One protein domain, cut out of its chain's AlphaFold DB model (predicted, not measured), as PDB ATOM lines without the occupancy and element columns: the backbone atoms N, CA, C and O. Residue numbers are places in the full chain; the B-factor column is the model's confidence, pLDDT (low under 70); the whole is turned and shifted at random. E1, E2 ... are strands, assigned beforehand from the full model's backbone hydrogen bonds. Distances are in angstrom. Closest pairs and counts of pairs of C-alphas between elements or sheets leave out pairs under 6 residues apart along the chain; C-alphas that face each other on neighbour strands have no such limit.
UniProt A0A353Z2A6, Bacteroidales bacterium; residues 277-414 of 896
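Overview. This is residues 277 to 414 of the 896 residues of a protein of Bacteroidales bacterium (UniProt A0A353Z2A6). Little regular structure shows here: one strongly twisted sheet forks at E5 into E2 with E3 and E4 with E1 and E8, while E6 and E7 lie on E5's other side. The 138 printed residues hold eight named strands, E1 to E8, mixed, and no named helix: all strand, with 52 residues in named elements. Compact, with a radius of gyration of the C-alphas of 14.6 A, it spans 42 by 35 by 29 A.

Arrangement. Look for E1 at residues 278 to 282, E2 288 to 294, E3 309 to 316, E4 319 to 322, E5 327 to 334, E6 359 to 366, E7 386 to 390, E8 408 to 414. E4 to E7 form a meander, successive strands being antiparallel neighbours; N 332 is 2.9 A from O 361. E2 is parallel to E5, N 291 3.0 A from O 331.

Along the chain. Find E1's start, C-alpha 278, at (125.233, 89.246, 73.257). E5 runs 23.2 A. E8 ends at C-alpha 414, (123.436, 97.298, 73.437).

Size, cuts and confidence. The printed part has no cut. In the long link E5 to E6, residues 346 to 356 have pLDDT under 70.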
ATOM      1  N   ASN A 277     126.249  93.203  75.710       92.88
ATOM      2  CA  ASN A 277     126.397  92.742  74.328       92.88
ATOM      3  C   ASN A 277     126.339  91.207  74.282       92.88
ATOM      4  O   ASN A 277     127.037  90.524  75.041       92.88
ATOM      5  N   ILE A 278     125.506  90.678  73.388       95.81
ATOM      6  CA  ILE A 278     125.233  89.246  73.257       95.81
ATOM      7  C   ILE A 278     125.746  88.755  71.905       95.81
ATOM      8  O   ILE A 278     125.516  89.391  70.885       95.81
ATOM      9  N   GLU A 279     126.406  87.601  71.886       97.44
ATOM     10  CA  GLU A 279     126.850  86.933  70.662       97.44
ATOM     11  C   GLU A 279     126.268  85.517  70.587       97.44
ATOM     12  O   GLU A 279     126.441  84.718  71.513       97.44
ATOM     13  N   ILE A 280     125.607  85.196  69.474       97.38
ATOM     14  CA  ILE A 280     125.151  83.843  69.133       97.38
ATOM     15  C   ILE A 280     126.154  83.248  68.144       97.38
ATOM     16  O   ILE A 280     126.439  83.847  67.107       97.38
ATOM     17  N   ARG A 281     126.713  82.080  68.469       97.69
ATOM     18  CA  ARG A 281     127.792  81.435  67.705       97.69
ATOM     19  C   ARG A 281     127.335  80.108  67.117       97.69
ATOM     20  O   ARG A 281     126.928  79.217  67.864       97.69
ATOM     21  N   PHE A 282     127.515  79.949  65.809       97.31
ATOM     22  CA  PHE A 282     127.287  78.703  65.075       97.31
ATOM     23  C   PHE A 282     128.594  78.183  64.480       97.31
ATOM     24  O   PHE A 282     129.520  78.948  64.191       97.31
ATOM     25  N   GLY A 283     128.674  76.870  64.293       94.19
ATOM     26  CA  GLY A 283     129.796  76.239  63.615       94.19
ATOM     27  C   GLY A 283     130.031  74.796  64.056       94.19
ATOM     28  O   GLY A 283     129.366  74.298  64.969       94.19
ATOM     29  N   PRO A 284     130.999  74.107  63.431       93.06
ATOM     30  CA  PRO A 284     131.227  72.687  63.666       93.06
ATOM     31  C   PRO A 284     131.506  72.359  65.139       93.06
ATOM     32  O   PRO A 284     132.539  72.737  65.694       93.06
ATOM     33  N   GLY A 285     130.605  71.591  65.757       88.31
ATOM     34  CA  GLY A 285     130.744  71.108  67.133       88.31
ATOM     35  C   GLY A 285     130.363  72.108  68.227       88.31
ATOM     36  O   GLY A 285     130.564  71.785  69.398       88.31
ATOM     37  N   LEU A 286     129.819  73.279  67.877       95.19
ATOM     38  CA  LEU A 286     129.228  74.198  68.848       95.19
ATOM     39  C   LEU A 286     127.832  73.717  69.236       95.19
ATOM     40  O   LEU A 286     126.981  73.465  68.385       95.19
ATOM     41  N   THR A 287     127.604  73.566  70.535       96.00
ATOM     42  CA  THR A 287     126.311  73.166  71.083       96.00
ATOM     43  C   THR A 287     126.215  73.588  72.540       96.00
ATOM     44  O   THR A 287     127.221  73.614  73.254       96.00
ATOM     45  N   GLN A 288     125.004  73.884  73.004       97.69
ATOM     46  CA  GLN A 288     124.740  74.097  74.420       97.69
ATOM     47  C   GLN A 288     123.392  73.516  74.831       97.69
ATOM     48  O   GLN A 288     122.502  73.332  74.007       97.69
ATOM     49  N   LYS A 289     123.221  73.257  76.127       98.19
ATOM     50  CA  LYS A 289     121.931  72.861  76.685       98.19
ATOM     51  C   LYS A 289     120.967  74.047  76.838       98.19
ATOM     52  O   LYS A 289     121.352  75.111  77.330       98.19
ATOM     53  N   ALA A 290     119.702  73.823  76.503       98.06
ATOM     54  CA  ALA A 290     118.600  74.773  76.584       98.06
ATOM     55  C   ALA A 290     117.385  74.169  77.299       98.06
ATOM     56  O   ALA A 290     117.116  72.970  77.180       98.06
ATOM     57  N   HIS A 291     116.642  74.996  78.037       98.44
ATOM     58  CA  HIS A 291     115.387  74.579  78.665       98.44
ATOM     59  C   HIS A 291     114.283  74.550  77.611       98.44
ATOM     60  O   HIS A 291     114.004  75.568  76.970       98.44
ATOM     61  N   ARG A 292     113.659  73.389  77.431       97.69
ATOM     62  CA  ARG A 292     112.603  73.202  76.440       97.69
ATOM     63  C   ARG A 292     111.234  73.327  77.086       97.69
ATOM     64  O   ARG A 292     110.962  72.700  78.114       97.69
ATOM     65  N   PHE A 293     110.368  74.099  76.442       97.06
ATOM     66  CA  PHE A 293     109.003  74.323  76.893       97.06
ATOM     67  C   PHE A 293     107.981  74.017  75.810       97.06
ATOM     68  O   PHE A 293     108.175  74.375  74.653       97.06
ATOM     69  N   LEU A 294     106.843  73.456  76.210       92.38
ATOM     70  CA  LEU A 294     105.680  73.279  75.346       92.38
ATOM     71  C   LEU A 294     104.620  74.327  75.665       92.38
ATOM     72  O   LEU A 294     104.327  74.605  76.824       92.38
ATOM     73  N   VAL A 295     103.958  74.843  74.638       87.81
ATOM     74  CA  VAL A 295     102.707  75.597  74.824       87.81
ATOM     75  C   VAL A 295     101.522  74.646  75.029       87.81
ATOM     76  O   VAL A 295     101.657  73.440  74.803       87.81
ATOM     77  N   PRO A 296     100.321  75.122  75.400       87.56
ATOM     78  CA  PRO A 296      99.125  74.286  75.407       87.56
ATOM     79  C   PRO A 296      98.844  73.636  74.031       87.56
ATOM     80  O   PRO A 296      99.060  74.262  72.992       87.56
ATOM     81  N   PRO A 297      98.358  72.378  73.971       82.75
ATOM     82  CA  PRO A 297      98.069  71.708  72.701       82.75
ATOM     83  C   PRO A 297      97.094  72.493  71.815       82.75
ATOM     84  O   PRO A 297      95.988  72.817  72.243       82.75
ATOM     85  N   GLY A 298      97.497  72.755  70.568       74.25
ATOM     86  CA  GLY A 298      96.703  73.510  69.591       74.25
ATOM     87  C   GLY A 298      96.753  75.032  69.757       74.25
ATOM     88  O   GLY A 298      96.038  75.725  69.039       74.25
ATOM     89  N   ALA A 299      97.562  75.554  70.683       77.12
ATOM     90  CA  ALA A 299      97.814  76.985  70.798       77.12
ATOM     91  C   ALA A 299      98.864  77.451  69.776       77.12
ATOM     92  O   ALA A 299      99.810  76.719  69.480       77.12
ATOM     93  N   THR A 300      98.695  78.670  69.264       74.25
ATOM     94  CA  THR A 300      99.594  79.311  68.294       74.25
ATOM     95  C   THR A 300     100.322  80.485  68.974       74.25
ATOM     96  O   THR A 300     100.910  80.295  70.036       74.25
ATOM     97  N   SER A 301     100.345  81.697  68.427       74.00
ATOM     98  CA  SER A 301     101.013  82.864  69.025       74.00
ATOM     99  C   SER A 301     100.221  83.445  70.205       74.00
ATOM    100  O   SER A 301      99.024  83.203  70.333       74.00
ATOM    101  N   GLY A 302     100.860  84.282  71.031       74.12
ATOM    102  CA  GLY A 302     100.168  85.052  72.078       74.12
ATOM    103  C   GLY A 302      99.819  84.259  73.341       74.12
ATOM    104  O   GLY A 302      99.050  84.736  74.173       74.12
ATOM    105  N   VAL A 303     100.385  83.060  73.498       84.75
ATOM    106  CA  VAL A 303     100.306  82.288  74.741       84.75
ATOM    107  C   VAL A 303     101.101  83.031  75.824       84.75
ATOM    108  O   VAL A 303     102.281  83.312  75.598       84.75
ATOM    109  N   PRO A 304     100.500  83.361  76.983       88.12
ATOM    110  CA  PRO A 304     101.237  83.909  78.119       88.12
ATOM    111  C   PRO A 304     102.322  82.934  78.586       88.12
ATOM    112  O   PRO A 304     102.063  81.736  78.673       88.12
ATOM    113  N   SER A 305     103.508  83.434  78.939       88.00
ATOM    114  CA  SER A 305     104.634  82.612  79.415       88.00
ATOM    115  C   SER A 305     104.246  81.673  80.557       88.00
ATOM    116  O   SER A 305     104.654  80.519  80.557       88.00
ATOM    117  N   GLY A 306     103.362  82.112  81.460       91.06
ATOM    118  CA  GLY A 306     102.840  81.303  82.568       91.06
ATOM    119  C   GLY A 306     102.082  80.024  82.175       91.06
ATOM    120  O   GLY A 306     101.897  79.161  83.030       91.06
ATOM    121  N   ASP A 307     101.665  79.882  80.915       93.06
ATOM    122  CA  ASP A 307     100.992  78.683  80.397       93.06
ATOM    123  C   ASP A 307     101.959  77.705  79.695       93.06
ATOM    124  O   ASP A 307     101.528  76.669  79.181       93.06
ATOM    125  N   TYR A 308     103.261  78.015  79.656       94.31
ATOM    126  CA  TYR A 308     104.286  77.154  79.066       94.31
ATOM    127  C   TYR A 308     104.668  76.059  80.059       94.31
ATOM    128  O   TYR A 308     104.958  76.329  81.223       94.31
ATOM    129  N   GLN A 309     104.695  74.814  79.599       95.56
ATOM    130  CA  GLN A 309     105.049  73.656  80.413       95.56
ATOM    131  C   GLN A 309     106.517  73.313  80.204       95.56
ATOM    132  O   GLN A 309     106.948  73.187  79.059       95.56
ATOM    133  N   TYR A 310     107.278  73.179  81.288       97.50
ATOM    134  CA  TYR A 310     108.683  72.780  81.198       97.50
ATOM    135  C   TYR A 310     108.784  71.267  80.980       97.50
ATOM    136  O   TYR A 310     108.170  70.492  81.716       97.50
ATOM    137  N   GLU A 311     109.594  70.838  80.013       97.31
ATOM    138  CA  GLU A 311     109.767  69.414  79.706       97.31
ATOM    139  C   GLU A 311     111.111  68.878  80.194       97.31
ATOM    140  O   GLU A 311     111.172  67.948  81.003       97.31
ATOM    141  N   ASP A 312     112.203  69.433  79.672       97.12
ATOM    142  CA  ASP A 312     113.550  68.900  79.841       97.12
ATOM    143  C   ASP A 312     114.642  69.901  79.412       97.12
ATOM    144  O   ASP A 312     114.391  71.074  79.124       97.12
ATOM    145  N   TYR A 313     115.891  69.424  79.444       97.31
ATOM    146  CA  TYR A 313     117.101  70.186  79.156       97.31
ATOM    147  C   TYR A 313     117.871  69.526  78.004       97.31
ATOM    148  O   TYR A 313     118.525  68.489  78.182       97.31
ATOM    149  N   VAL A 314     117.751  70.093  76.803       97.31
ATOM    150  CA  VAL A 314     118.157  69.462  75.530       97.31
ATOM    151  C   VAL A 314     119.235  70.267  74.816       97.31
ATOM    152  O   VAL A 314     119.434  71.435  75.122       97.31
ATOM    153  N   ASP A 315     119.974  69.630  73.912       96.94
ATOM    154  CA  ASP A 315     121.044  70.293  73.160       96.94
ATOM    155  C   ASP A 315     120.465  71.158  72.029       96.94
ATOM    156  O   ASP A 315     119.541  70.740  71.334       96.94
ATOM    157  N   VAL A 316     121.040  72.343  71.822       97.00
ATOM    158  CA  VAL A 316     120.814  73.204  70.652       97.00
ATOM    159  C   VAL A 316     122.123  73.384  69.873       97.00
ATOM    160  O   VAL A 316     123.199  73.257  70.469       97.00
ATOM    161  N   PRO A 317     122.087  73.693  68.565       95.94
ATOM    162  CA  PRO A 317     123.280  73.686  67.711       95.94
ATOM    163  C   PRO A 317     124.039  75.025  67.664       95.94
ATOM    164  O   PRO A 317     124.595  75.401  66.633       95.94
ATOM    165  N   PHE A 318     124.030  75.775  68.764       97.56
ATOM    166  CA  PHE A 318     124.724  77.056  68.893       97.56
ATOM    167  C   PHE A 318     125.060  77.353  70.351       97.56
ATOM    168  O   PHE A 318     124.546  76.707  71.264       97.56
ATOM    169  N   GLU A 319     125.916  78.347  70.567       98.25
ATOM    170  CA  GLU A 319     126.207  78.897  71.890       98.25
ATOM    171  C   GLU A 319     125.773  80.361  71.980       98.25
ATOM    172  O   GLU A 319     125.855  81.087  70.991       98.25
ATOM    173  N   VAL A 320     125.381  80.817  73.171       98.25
ATOM    174  CA  VAL A 320     125.038  82.225  73.430       98.25
ATOM    175  C   VAL A 320     125.935  82.794  74.518       98.25
ATOM    176  O   VAL A 320     126.080  82.208  75.591       98.25
ATOM    177  N   TRP A 321     126.540  83.948  74.248       98.31
ATOM    178  CA  TRP A 321     127.564  84.553  75.089       98.31
ATOM    179  C   TRP A 321     127.249  86.007  75.416       98.31
ATOM    180  O   TRP A 321     126.995  86.802  74.525       98.31
ATOM    181  N   ASP A 322     127.375  86.365  76.687       96.62
ATOM    182  CA  ASP A 322     127.701  87.722  77.114       96.62
ATOM    183  C   ASP A 322     129.189  87.955  76.821       96.62
ATOM    184  O   ASP A 322     130.079  87.376  77.463       96.62
ATOM    185  N   VAL A 323     129.466  88.781  75.813       94.19
ATOM    186  CA  VAL A 323     130.841  89.041  75.362       94.19
ATOM    187  C   VAL A 323     131.554  90.097  76.202       94.19
ATOM    188  O   VAL A 323     132.785  90.125  76.222       94.19
ATOM    189  N   GLU A 324     130.817  90.927  76.940       90.19
ATOM    190  CA  GLU A 324     131.391  91.959  77.813       90.19
ATOM    191  C   GLU A 324     132.019  91.338  79.056       90.19
ATOM    192  O   GLU A 324     133.123  91.708  79.464       90.19
ATOM    193  N   ASN A 325     131.325  90.361  79.638       93.19
ATOM    194  CA  ASN A 325     131.759  89.660  80.840       93.19
ATOM    195  C   ASN A 325     132.406  88.305  80.532       93.19
ATOM    196  O   ASN A 325     132.857  87.621  81.455       93.19
ATOM    197  N   ASN A 326     132.498  87.935  79.249       95.38
ATOM    198  CA  ASN A 326     133.042  86.663  78.776       95.38
ATOM    199  C   ASN A 326     132.372  85.469  79.485       95.38
ATOM    200  O   ASN A 326     133.033  84.627  80.104       95.38
ATOM    201  N   LEU A 327     131.042  85.441  79.418       97.31
ATOM    202  CA  LEU A 327     130.179  84.515  80.138       97.31
ATOM    203  C   LEU A 327     129.201  83.852  79.162       97.31
ATOM    204  O   LEU A 327     128.426  84.531  78.503       97.31
ATOM    205  N   GLN A 328     129.210  82.523  79.082       98.12
ATOM    206  CA  GLN A 328     128.185  81.794  78.332       98.12
ATOM    207  C   GLN A 328     126.863  81.825  79.111       98.12
ATOM    208  O   GLN A 328     126.864  81.626  80.330       98.12
ATOM    209  N   LEU A 329     125.753  82.078  78.422       98.12
ATOM    210  CA  LEU A 329     124.434  82.306  79.012       98.12
ATOM    211  C   LEU A 329     123.513  81.098  78.827       98.12
ATOM    212  O   LEU A 329     123.547  80.406  77.806       98.12
ATOM    213  N   MET A 330     122.653  80.860  79.816       98.12
ATOM    214  CA  MET A 330     121.539  79.932  79.671       98.12
ATOM    215  C   MET A 330     120.508  80.471  78.680       98.12
ATOM    216  O   MET A 330     120.252  81.673  78.610       98.12
ATOM    217  N   ILE A 331     119.870  79.551  77.962       98.12
ATOM    218  CA  ILE A 331     118.766  79.859  77.055       98.12
ATOM    219  C   ILE A 331     117.580  78.932  77.320       98.12
ATOM    220  O   ILE A 331     117.738  77.825  77.857       98.12
ATOM    221  N   SER A 332     116.410  79.378  76.893       97.88
ATOM    222  CA  SER A 332     115.211  78.555  76.777       97.88
ATOM    223  C   SER A 332     114.613  78.704  75.394       97.88
ATOM    224  O   SER A 332     114.812  79.724  74.728       97.88
ATOM    225  N   PHE A 333     113.850  77.702  74.980       95.88
ATOM    226  CA  PHE A 333     113.075  77.805  73.763       95.88
ATOM    227  C   PHE A 333     111.694  77.175  73.875       95.88
ATOM    228  O   PHE A 333     111.430  76.288  74.694       95.88
ATOM    229  N   ARG A 334     110.807  77.689  73.029       91.81
ATOM    230  CA  ARG A 334     109.451  77.189  72.840       91.81
ATOM    231  C   ARG A 334     109.449  76.128  71.745       91.81
ATOM    232  O   ARG A 334     109.500  76.529  70.594       91.81
ATOM    233  N   ASP A 335     109.258  74.866  72.116       91.00
ATOM    234  CA  ASP A 335     109.059  73.741  71.196       91.00
ATOM    235  C   ASP A 335     107.586  73.668  70.763       91.00
ATOM    236  O   ASP A 335     106.720  73.079  71.429       91.00
ATOM    237  N   GLN A 336     107.275  74.359  69.670       84.75
ATOM    238  CA  GLN A 336     105.923  74.434  69.124       84.75
ATOM    239  C   GLN A 336     105.569  73.163  68.346       84.75
ATOM    240  O   GLN A 336     104.433  72.675  68.431       84.75
ATOM    241  N   GLN A 337     106.542  72.616  67.620       81.44
ATOM    242  CA  GLN A 337     106.427  71.429  66.780       81.44
ATOM    243  C   GLN A 337     106.269  70.153  67.624       81.44
ATOM    244  O   GLN A 337     105.735  69.147  67.142       81.44
ATOM    245  N   ARG A 338     106.650  70.213  68.906       87.00
ATOM    246  CA  ARG A 338     106.717  69.095  69.858       87.00
ATOM    247  C   ARG A 338     107.643  67.986  69.376       87.00
ATOM    248  O   ARG A 338     107.355  66.805  69.606       87.00
ATOM    249  N   ASP A 339     108.707  68.348  68.674       88.00
ATOM    250  CA  ASP A 339     109.653  67.401  68.083       88.00
ATOM    251  C   ASP A 339     110.887  67.157  68.965       88.00
ATOM    252  O   ASP A 339     111.588  66.163  68.762       88.00
ATOM    253  N   GLY A 340     111.072  67.955  70.021       91.44
ATOM    254  CA  GLY A 340     112.192  67.812  70.946       91.44
ATOM    255  C   GLY A 340     113.422  68.627  70.605       91.44
ATOM    256  O   GLY A 340     114.384  68.562  71.371       91.44
ATOM    257  N   GLU A 341     113.408  69.390  69.516       91.31
ATOM    258  CA  GLU A 341     114.598  70.038  68.981       91.31
ATOM    259  C   GLU A 341     114.319  71.505  68.655       91.31
ATOM    260  O   GLU A 341     113.329  71.835  68.014       91.31
ATOM    261  N   PHE A 342     115.238  72.403  69.012       92.81
ATOM    262  CA  PHE A 342     115.166  73.764  68.487       92.81
ATOM    263  C   PHE A 342     115.525  73.750  67.000       92.81
ATOM    264  O   PHE A 342     116.661  73.426  66.627       92.81
ATOM    265  N   ASN A 343     114.575  74.118  66.147       90.38
ATOM    266  CA  ASN A 343     114.802  74.198  64.717       90.38
ATOM    267  C   ASN A 343     113.885  75.208  64.028       90.38
ATOM    268  O   ASN A 343     112.746  75.415  64.423       90.38
ATOM    269  N   LEU A 344     114.376  75.825  62.955       88.31
ATOM    270  CA  LEU A 344     113.608  76.828  62.211       88.31
ATOM    271  C   LEU A 344     112.843  76.221  61.022       88.31
ATOM    272  O   LEU A 344     112.401  76.949  60.138       88.31
ATOM    273  N   ASN A 345     112.682  74.893  60.966       82.25
ATOM    274  CA  ASN A 345     111.952  74.256  59.872       82.25
ATOM    275  C   ASN A 345     110.438  74.451  60.035       82.25
ATOM    276  O   ASN A 345     109.858  74.181  61.090       82.25
ATOM    277  N   GLU A 346     109.769  74.837  58.949       67.94
ATOM    278  CA  GLU A 346     108.308  74.901  58.911       67.94
ATOM    279  C   GLU A 346     107.681  73.499  58.816       67.94
ATOM    280  O   GLU A 346     108.175  72.603  58.120       67.94
ATOM    281  N   SER A 347     106.548  73.295  59.496       59.00
ATOM    282  CA  SER A 347     105.795  72.042  59.423       59.00
ATOM    283  C   SER A 347     105.037  71.926  58.086       59.00
ATOM    284  O   SER A 347     104.419  72.873  57.607       59.00
ATOM    285  N   ALA A 348     105.034  70.739  57.465       49.00
ATOM    286  CA  ALA A 348     104.493  70.515  56.114       49.00
ATOM    287  C   ALA A 348     102.954  70.665  55.957       49.00
ATOM    288  O   ALA A 348     102.434  70.381  54.875       49.00
ATOM    289  N   ASN A 349     102.217  71.065  57.001       50.16
ATOM    290  CA  ASN A 349     100.748  71.165  56.988       50.16
ATOM    291  C   ASN A 349     100.183  72.580  57.217       50.16
ATOM    292  O   ASN A 349      98.961  72.731  57.179       50.16
ATOM    293  N   ASP A 350     101.007  73.612  57.386       48.12
ATOM    294  CA  ASP A 350     100.532  74.930  57.828       48.12
ATOM    295  C   ASP A 350     100.431  75.944  56.677       48.12
ATOM    296  O   ASP A 350     101.161  76.925  56.604       48.12
ATOM    297  N   GLN A 351      99.470  75.732  55.767       42.81
ATOM    298  CA  GLN A 351      99.044  76.787  54.828       42.81
ATOM    299  C   GLN A 351      98.187  77.887  55.491       42.81
ATOM    300  O   GLN A 351      97.794  78.835  54.814       42.81
ATOM    301  N   GLU A 352      97.918  77.801  56.798       46.78
ATOM    302  CA  GLU A 352      97.258  78.857  57.570       46.78
ATOM    303  C   GLU A 352      98.019  79.114  58.890       46.78
ATOM    304  O   GLU A 352      98.090  78.245  59.749       46.78
ATOM    305  N   GLU A 353      98.532  80.345  59.026       51.62
ATOM    306  CA  GLU A 353      99.126  80.992  60.214       51.62
ATOM    307  C   GLU A 353     100.614  80.745  60.552       51.62
ATOM    308  O   GLU A 353     100.964  79.884  61.349       51.62
ATOM    309  N   ILE A 354     101.479  81.631  60.038       51.19
ATOM    310  CA  ILE A 354     102.450  82.571  60.672       51.19
ATOM    311  C   ILE A 354     102.849  82.399  62.176       51.19
ATOM    312  O   ILE A 354     103.880  82.911  62.615       51.19
ATOM    313  N   ASN A 355     102.095  81.665  62.988       53.56
ATOM    314  CA  ASN A 355     102.148  81.634  64.449       53.56
ATOM    315  C   ASN A 355     102.726  80.327  65.048       53.56
ATOM    316  O   ASN A 355     102.698  80.153  66.272       53.56
ATOM    317  N   ASN A 356     103.250  79.425  64.206       61.84
ATOM    318  CA  ASN A 356     103.796  78.112  64.579       61.84
ATOM    319  C   ASN A 356     105.337  78.061  64.492       61.84
ATOM    320  O   ASN A 356     105.882  77.354  63.649       61.84
ATOM    321  N   ARG A 357     106.047  78.822  65.335       76.81
ATOM    322  CA  ARG A 357     107.519  78.893  65.306       76.81
ATOM    323  C   ARG A 357     108.162  78.694  66.675       76.81
ATOM    324  O   ARG A 357     107.529  78.954  67.704       76.81
ATOM    325  N   GLU A 358     109.428  78.300  66.645       86.62
ATOM    326  CA  GLU A 358     110.302  78.256  67.810       86.62
ATOM    327  C   GLU A 358     110.673  79.679  68.249       86.62
ATOM    328  O   GLU A 358     110.934  80.558  67.426       86.62
ATOM    329  N   TYR A 359     110.704  79.923  69.557       89.69
ATOM    330  CA  TYR A 359     111.132  81.201  70.135       89.69
ATOM    331  C   TYR A 359     112.388  81.019  70.970       89.69
ATOM    332  O   TYR A 359     112.502  80.002  71.649       89.69
ATOM    333  N   LEU A 360     113.273  82.020  70.988       92.62
ATOM    334  CA  LEU A 360     114.504  81.993  71.777       92.62
ATOM    335  C   LEU A 360     114.462  83.025  72.913       92.62
ATOM    336  O   LEU A 360     114.191  84.210  72.702       92.62
ATOM    337  N   TYR A 361     114.764  82.556  74.121       95.25
ATOM    338  CA  TYR A 361     114.853  83.345  75.346       95.25
ATOM    339  C   TYR A 361     116.288  83.260  75.866       95.25
ATOM    340  O   TYR A 361     116.803  82.162  76.086       95.25
ATOM    341  N   ILE A 362     116.940  84.407  76.056       97.06
ATOM    342  CA  ILE A 362     118.314  84.502  76.559       97.06
ATOM    343  C   ILE A 362     118.267  85.020  77.992       97.06
ATOM    344  O   ILE A 362     117.759  86.114  78.248       97.06
ATOM    345  N   HIS A 363     118.800  84.233  78.923       96.88
ATOM    346  CA  HIS A 363     118.732  84.520  80.351       96.88
ATOM    347  C   HIS A 363     120.028  85.142  80.866       96.88
ATOM    348  O   HIS A 363     121.113  84.874  80.360       96.88
ATOM    349  N   SER A 364     119.925  85.901  81.952       94.44
ATOM    350  CA  SER A 364     121.055  86.458  82.692       94.44
ATOM    351  C   SER A 364     121.802  85.427  83.544       94.44
ATOM    352  O   SER A 364     122.698  85.783  84.310       94.44
ATOM    353  N   GLU A 365     121.416  84.153  83.472       95.25
ATOM    354  CA  GLU A 365     122.000  83.071  84.260       95.25
ATOM    355  C   GLU A 365     123.201  82.424  83.536       95.25
ATOM    356  O   GLU A 365     123.110  82.134  82.340       95.25
ATOM    357  N   PRO A 366     124.325  82.155  84.234       96.19
ATOM    358  CA  PRO A 366     125.471  81.442  83.668       96.19
ATOM    359  C   PRO A 366     125.116  80.048  83.146       96.19
ATOM    360  O   PRO A 366     124.469  79.274  83.850       96.19
ATOM    361  N   TYR A 367     125.619  79.680  81.969       97.69
ATOM    362  CA  TYR A 367     125.439  78.352  81.385       97.69
ATOM    363  C   TYR A 367     125.960  77.216  82.288       97.69
ATOM    364  O   TYR A 367     127.024  77.314  82.904       97.69
ATOM    365  N   SER A 368     125.223  76.101  82.324       96.00
ATOM    366  CA  SER A 368     125.576  74.878  83.051       96.00
ATOM    367  C   SER A 368     125.270  73.654  82.179       96.00
ATOM    368  O   SER A 368     124.105  73.381  81.929       96.00
ATOM    369  N   PRO A 369     126.269  72.863  81.748       94.44
ATOM    370  CA  PRO A 369     126.035  71.728  80.847       94.44
ATOM    371  C   PRO A 369     125.340  70.537  81.524       94.44
ATOM    372  O   PRO A 369     124.720  69.717  80.852       94.44
ATOM    373  N   ASP A 370     125.461  70.423  82.850       91.75
ATOM    374  CA  ASP A 370     125.022  69.242  83.602       91.75
ATOM    375  C   ASP A 370     123.722  69.466  84.385       91.75
ATOM    376  O   ASP A 370     123.055  68.499  84.755       91.75
ATOM    377  N   ASN A 371     123.371  70.723  84.680       94.69
ATOM    378  CA  ASN A 371     122.231  71.054  85.535       94.69
ATOM    379  C   ASN A 371     121.390  72.163  84.894       94.69
ATOM    380  O   ASN A 371     121.951  73.245  84.681       94.69
ATOM    381  N   PRO A 372     120.085  71.935  84.643       96.00
ATOM    382  CA  PRO A 372     119.171  73.022  84.325       96.00
ATOM    383  C   PRO A 372     119.024  73.955  85.535       96.00
ATOM    384  O   PRO A 372     119.285  73.565  86.676       96.00
ATOM    385  N   SER A 373     118.610  75.192  85.291       96.81
ATOM    386  CA  SER A 373     118.323  76.160  86.345       96.81
ATOM    387  C   SER A 373     117.034  75.800  87.073       96.81
ATOM    388  O   SER A 373     115.992  75.670  86.443       96.81
ATOM    389  N   ASP A 374     117.071  75.701  88.404       95.19
ATOM    390  CA  ASP A 374     115.880  75.421  89.221       95.19
ATOM    391  C   ASP A 374     114.802  76.518  89.106       95.19
ATOM    392  O   ASP A 374     113.636  76.273  89.415       95.19
ATOM    393  N   THR A 375     115.184  77.737  88.708       94.19
ATOM    394  CA  THR A 375     114.261  78.864  88.517       94.19
ATOM    395  C   THR A 375     113.619  78.865  87.141       94.19
ATOM    396  O   THR A 375     112.461  79.250  87.040       94.19
ATOM    397  N   ILE A 376     114.332  78.407  86.112       96.75
ATOM    398  CA  ILE A 376     113.804  78.311  84.746       96.75
ATOM    399  C   ILE A 376     113.064  76.979  84.554       96.75
ATOM    400  O   ILE A 376     112.007  76.954  83.942       96.75
ATOM    401  N   ALA A 377     113.557  75.874  85.121       96.75
ATOM    402  CA  ALA A 377     113.047  74.507  84.959       96.75
ATOM    403  C   ALA A 377     111.744  74.211  85.729       96.75
ATOM    404  O   ALA A 377     111.626  73.224  86.461       96.75
ATOM    405  N   VAL A 378     110.756  75.088  85.584       96.56
ATOM    406  CA  VAL A 378     109.416  74.991  86.161       96.56
ATOM    407  C   VAL A 378     108.394  75.467  85.136       96.56
ATOM    408  O   VAL A 378     108.709  76.298  84.287       96.56
ATOM    409  N   ASP A 379     107.156  74.981  85.227       96.25
ATOM    410  CA  ASP A 379     106.060  75.507  84.407       96.25
ATOM    411  C   ASP A 379     105.969  77.034  84.560       96.25
ATOM    412  O   ASP A 379     105.965  77.566  85.674       96.25
ATOM    413  N   GLY A 380     105.927  77.734  83.429       93.69
ATOM    414  CA  GLY A 380     105.932  79.190  83.353       93.69
ATOM    415  C   GLY A 380     107.295  79.865  83.520       93.69
ATOM    416  O   GLY A 380     107.346  81.088  83.520       93.69
ATOM    417  N   GLY A 381     108.392  79.113  83.667       94.88
ATOM    418  CA  GLY A 381     109.726  79.661  83.944       94.88
ATOM    419  C   GLY A 381     110.498  80.217  82.740       94.88
ATOM    420  O   GLY A 381     111.619  80.691  82.914       94.88
ATOM    421  N   ILE A 382     109.929  80.168  81.530       94.50
ATOM    422  CA  ILE A 382     110.623  80.448  80.256       94.50
ATOM    423  C   ILE A 382     111.157  81.885  80.116       94.50
ATOM    424  O   ILE A 382     112.112  82.105  79.379       94.50
ATOM    425  N   ASP A 383     110.578  82.863  80.813       91.50
ATOM    426  CA  ASP A 383     110.955  84.284  80.748       91.50
ATOM    427  C   ASP A 383     111.581  84.815  82.054       91.50
ATOM    428  O   ASP A 383     111.833  86.014  82.197       91.50
ATOM    429  N   ILE A 384     111.873  83.932  83.019       92.50
ATOM    430  CA  ILE A 384     112.513  84.318  84.283       92.50
ATOM    431  C   ILE A 384     113.962  84.736  84.027       92.50
ATOM    432  O   ILE A 384     114.693  84.056  83.314       92.50
ATOM    433  N   ASN A 385     114.402  85.832  84.657       92.69
ATOM    434  CA  ASN A 385     115.771  86.352  84.538       92.69
ATOM    435  C   ASN A 385     116.189  86.564  83.072       92.69
ATOM    436  O   ASN A 385     117.290  86.205  82.675       92.69
ATOM    437  N   GLN A 386     115.287  87.087  82.242       92.44
ATOM    438  CA  GLN A 386     115.514  87.270  80.812       92.44
ATOM    439  C   GLN A 386     116.236  88.588  80.500       92.44
ATOM    440  O   GLN A 386     115.786  89.653  80.919       92.44
ATOM    441  N   TYR A 387     117.295  88.519  79.687       92.69
ATOM    442  CA  TYR A 387     117.854  89.689  79.002       92.69
ATOM    443  C   TYR A 387     117.083  89.988  77.716       92.69
ATOM    444  O   TYR A 387     116.550  91.085  77.558       92.69
ATOM    445  N   VAL A 388     117.009  89.001  76.816       89.81
ATOM    446  CA  VAL A 388     116.498  89.174  75.450       89.81
ATOM    447  C   VAL A 388     115.491  88.083  75.100       89.81
ATOM    448  O   VAL A 388     115.653  86.911  75.455       89.81
ATOM    449  N   PHE A 389     114.452  88.482  74.376       88.88
ATOM    450  CA  PHE A 389     113.476  87.618  73.723       88.88
ATOM    451  C   PHE A 389     113.520  87.870  72.216       88.88
ATOM    452  O   PHE A 389     113.451  89.026  71.805       88.88
ATOM    453  N   MET A 390     113.609  86.827  71.388       85.75
ATOM    454  CA  MET A 390     113.693  87.000  69.932       85.75
ATOM    455  C   MET A 390     113.002  85.891  69.144       85.75
ATOM    456  O   MET A 390     112.859  84.758  69.623       85.75
ATOM    457  N   TRP A 391     112.548  86.242  67.936       83.12
ATOM    458  CA  TRP A 391     111.753  85.378  67.053       83.12
ATOM    459  C   TRP A 391     112.512  85.087  65.753       83.12
ATOM    460  O   TRP A 391     112.283  85.762  64.748       83.12
ATOM    461  N   PRO A 392     113.424  84.108  65.761       85.69
ATOM    462  CA  PRO A 392     114.160  83.756  64.558       85.69
ATOM    463  C   PRO A 392     113.280  83.029  63.539       85.69
ATOM    464  O   PRO A 392     112.328  82.326  63.894       85.69
ATOM    465  N   THR A 393     113.624  83.178  62.265       82.12
ATOM    466  CA  THR A 393     112.999  82.481  61.140       82.12
ATOM    467  C   THR A 393     114.040  81.865  60.221       82.12
ATOM    468  O   THR A 393     115.215  82.230  60.227       82.12
ATOM    469  N   LEU A 394     113.600  80.885  59.432       86.19
ATOM    470  CA  LEU A 394     114.399  80.366  58.335       86.19
ATOM    471  C   LEU A 394     114.178  81.268  57.109       86.19
ATOM    472  O   LEU A 394     113.023  81.427  56.699       86.19
ATOM    473  N   PRO A 395     115.234  81.841  56.504       82.19
ATOM    474  CA  PRO A 395     115.089  82.670  55.314       82.19
ATOM    475  C   PRO A 395     114.485  81.866  54.156       82.19
ATOM    476  O   PRO A 395     114.610  80.639  54.084       82.19
ATOM    477  N   LEU A 396     113.835  82.550  53.208       80.81
ATOM    478  CA  LEU A 396     113.190  81.897  52.066       80.81
ATOM    479  C   LEU A 396     114.200  81.065  51.255       80.81
ATOM    480  O   LEU A 396     115.106  81.600  50.620       80.81
ATOM    481  N   GLY A 397     113.995  79.746  51.218       82.19
ATOM    482  CA  GLY A 397     114.904  78.812  50.542       82.19
ATOM    483  C   GLY A 397     116.140  78.420  51.361       82.19
ATOM    484  O   GLY A 397     116.994  77.700  50.840       82.19
ATOM    485  N   GLY A 398     116.218  78.859  52.619       86.00
ATOM    486  CA  GLY A 398     117.228  78.457  53.585       86.00
ATOM    487  C   GLY A 398     117.091  76.999  54.032       86.00
ATOM    488  O   GLY A 398     116.092  76.327  53.766       86.00
ATOM    489  N   VAL A 399     118.126  76.494  54.704       88.56
ATOM    490  CA  VAL A 399     118.197  75.114  55.204       88.56
ATOM    491  C   VAL A 399     118.717  75.109  56.638       88.56
ATOM    492  O   VAL A 399     119.853  75.508  56.889       88.56
ATOM    493  N   TRP A 400     117.913  74.599  57.572       91.31
ATOM    494  CA  TRP A 400     118.357  74.332  58.939       91.31
ATOM    495  C   TRP A 400     119.068  72.972  59.002       91.31
ATOM    496  O   TRP A 400     118.416  71.927  59.049       91.31
ATOM    497  N   ASP A 401     120.403  72.982  58.981       91.69
ATOM    498  CA  ASP A 401     121.246  71.778  59.057       91.69
ATOM    499  C   ASP A 401     122.254  71.880  60.222       91.69
ATOM    500  O   ASP A 401     123.390  72.323  60.025       91.69
ATOM    501  N   PRO A 402     121.846  71.458  61.439       89.44
ATOM    502  CA  PRO A 402     122.670  71.479  62.649       89.44
ATOM    503  C   PRO A 402     124.053  70.834  62.520       89.44
ATOM    504  O   PRO A 402     124.984  71.233  63.216       89.44
ATOM    505  N   ASP A 403     124.202  69.848  61.633       89.25
ATOM    506  CA  ASP A 403     125.454  69.113  61.459       89.25
ATOM    507  C   ASP A 403     126.448  69.845  60.538       89.25
ATOM    508  O   ASP A 403     127.632  69.493  60.512       89.25
ATOM    509  N   ASN A 404     125.995  70.850  59.776       90.56
ATOM    510  CA  ASN A 404     126.778  71.485  58.710       90.56
ATOM    511  C   ASN A 404     126.751  73.024  58.730       90.56
ATOM    512  O   ASN A 404     127.027  73.645  57.699       90.56
ATOM    513  N   PHE A 405     126.477  73.659  59.875       93.12
ATOM    514  CA  PHE A 405     126.568  75.119  59.964       93.12
ATOM    515  C   PHE A 405     127.995  75.629  59.686       93.12
ATOM    516  O   PHE A 405     128.964  75.101  60.249       93.12
ATOM    517  N   PRO A 406     128.156  76.668  58.840       92.44
ATOM    518  CA  PRO A 406     129.428  77.366  58.719       92.44
ATOM    519  C   PRO A 406     129.772  78.085  60.031       92.44
ATOM    520  O   PRO A 406     128.898  78.341  60.861       92.44
ATOM    521  N   GLU A 407     131.047  78.437  60.222       96.12
ATOM    522  CA  GLU A 407     131.420  79.369  61.292       96.12
ATOM    523  C   GLU A 407     130.693  80.700  61.064       96.12
ATOM    524  O   GLU A 407     130.950  81.392  60.074       96.12
ATOM    525  N   SER A 408     129.760  81.010  61.963       95.75
ATOM    526  CA  SER A 408     128.819  82.123  61.809       95.75
ATOM    527  C   SER A 408     128.546  82.786  63.152       95.75
ATOM    528  O   SER A 408     128.628  82.137  64.203       95.75
ATOM    529  N   ARG A 409     128.229  84.082  63.126       94.56
ATOM    530  CA  ARG A 409     128.005  84.894  64.329       94.56
ATOM    531  C   ARG A 409     126.835  85.843  64.133       94.56
ATOM    532  O   ARG A 409     126.667  86.397  63.053       94.56
ATOM    533  N   ILE A 410     126.092  86.063  65.209       92.75
ATOM    534  CA  ILE A 410     125.129  87.155  65.334       92.75
ATOM    535  C   ILE A 410     125.545  87.952  66.564       92.75
ATOM    536  O   ILE A 410     125.530  87.404  67.666       92.75
ATOM    537  N   ASN A 411     125.928  89.216  66.391       89.81
ATOM    538  CA  ASN A 411     126.227  90.117  67.503       89.81
ATOM    539  C   ASN A 411     125.056  91.066  67.722       89.81
ATOM    540  O   ASN A 411     124.623  91.728  66.786       89.81
ATOM    541  N   LEU A 412     124.593  91.152  68.964       88.69
ATOM    542  CA  LEU A 412     123.614  92.109  69.456       88.69
ATOM    543  C   LEU A 412     124.355  93.101  70.353       88.69
ATOM    544  O   LEU A 412     124.833  92.733  71.432       88.69
ATOM    545  N   ILE A 413     124.490  94.344  69.903       84.38
ATOM    546  CA  ILE A 413     125.208  95.394  70.628       84.38
ATOM    547  C   ILE A 413     124.193  96.306  71.307       84.38
ATOM    548  O   ILE A 413     123.323  96.874  70.652       84.38
ATOM    549  N   PHE A 414     124.323  96.476  72.621       82.75
ATOM    550  CA  PHE A 414     123.436  97.298  73.437       82.75
ATOM    551  C   PHE A 414     124.166  98.539  73.960       82.75
ATOM    552  O   PHE A 414     125.292  98.450  74.455       82.75
TER     553      PHE A 414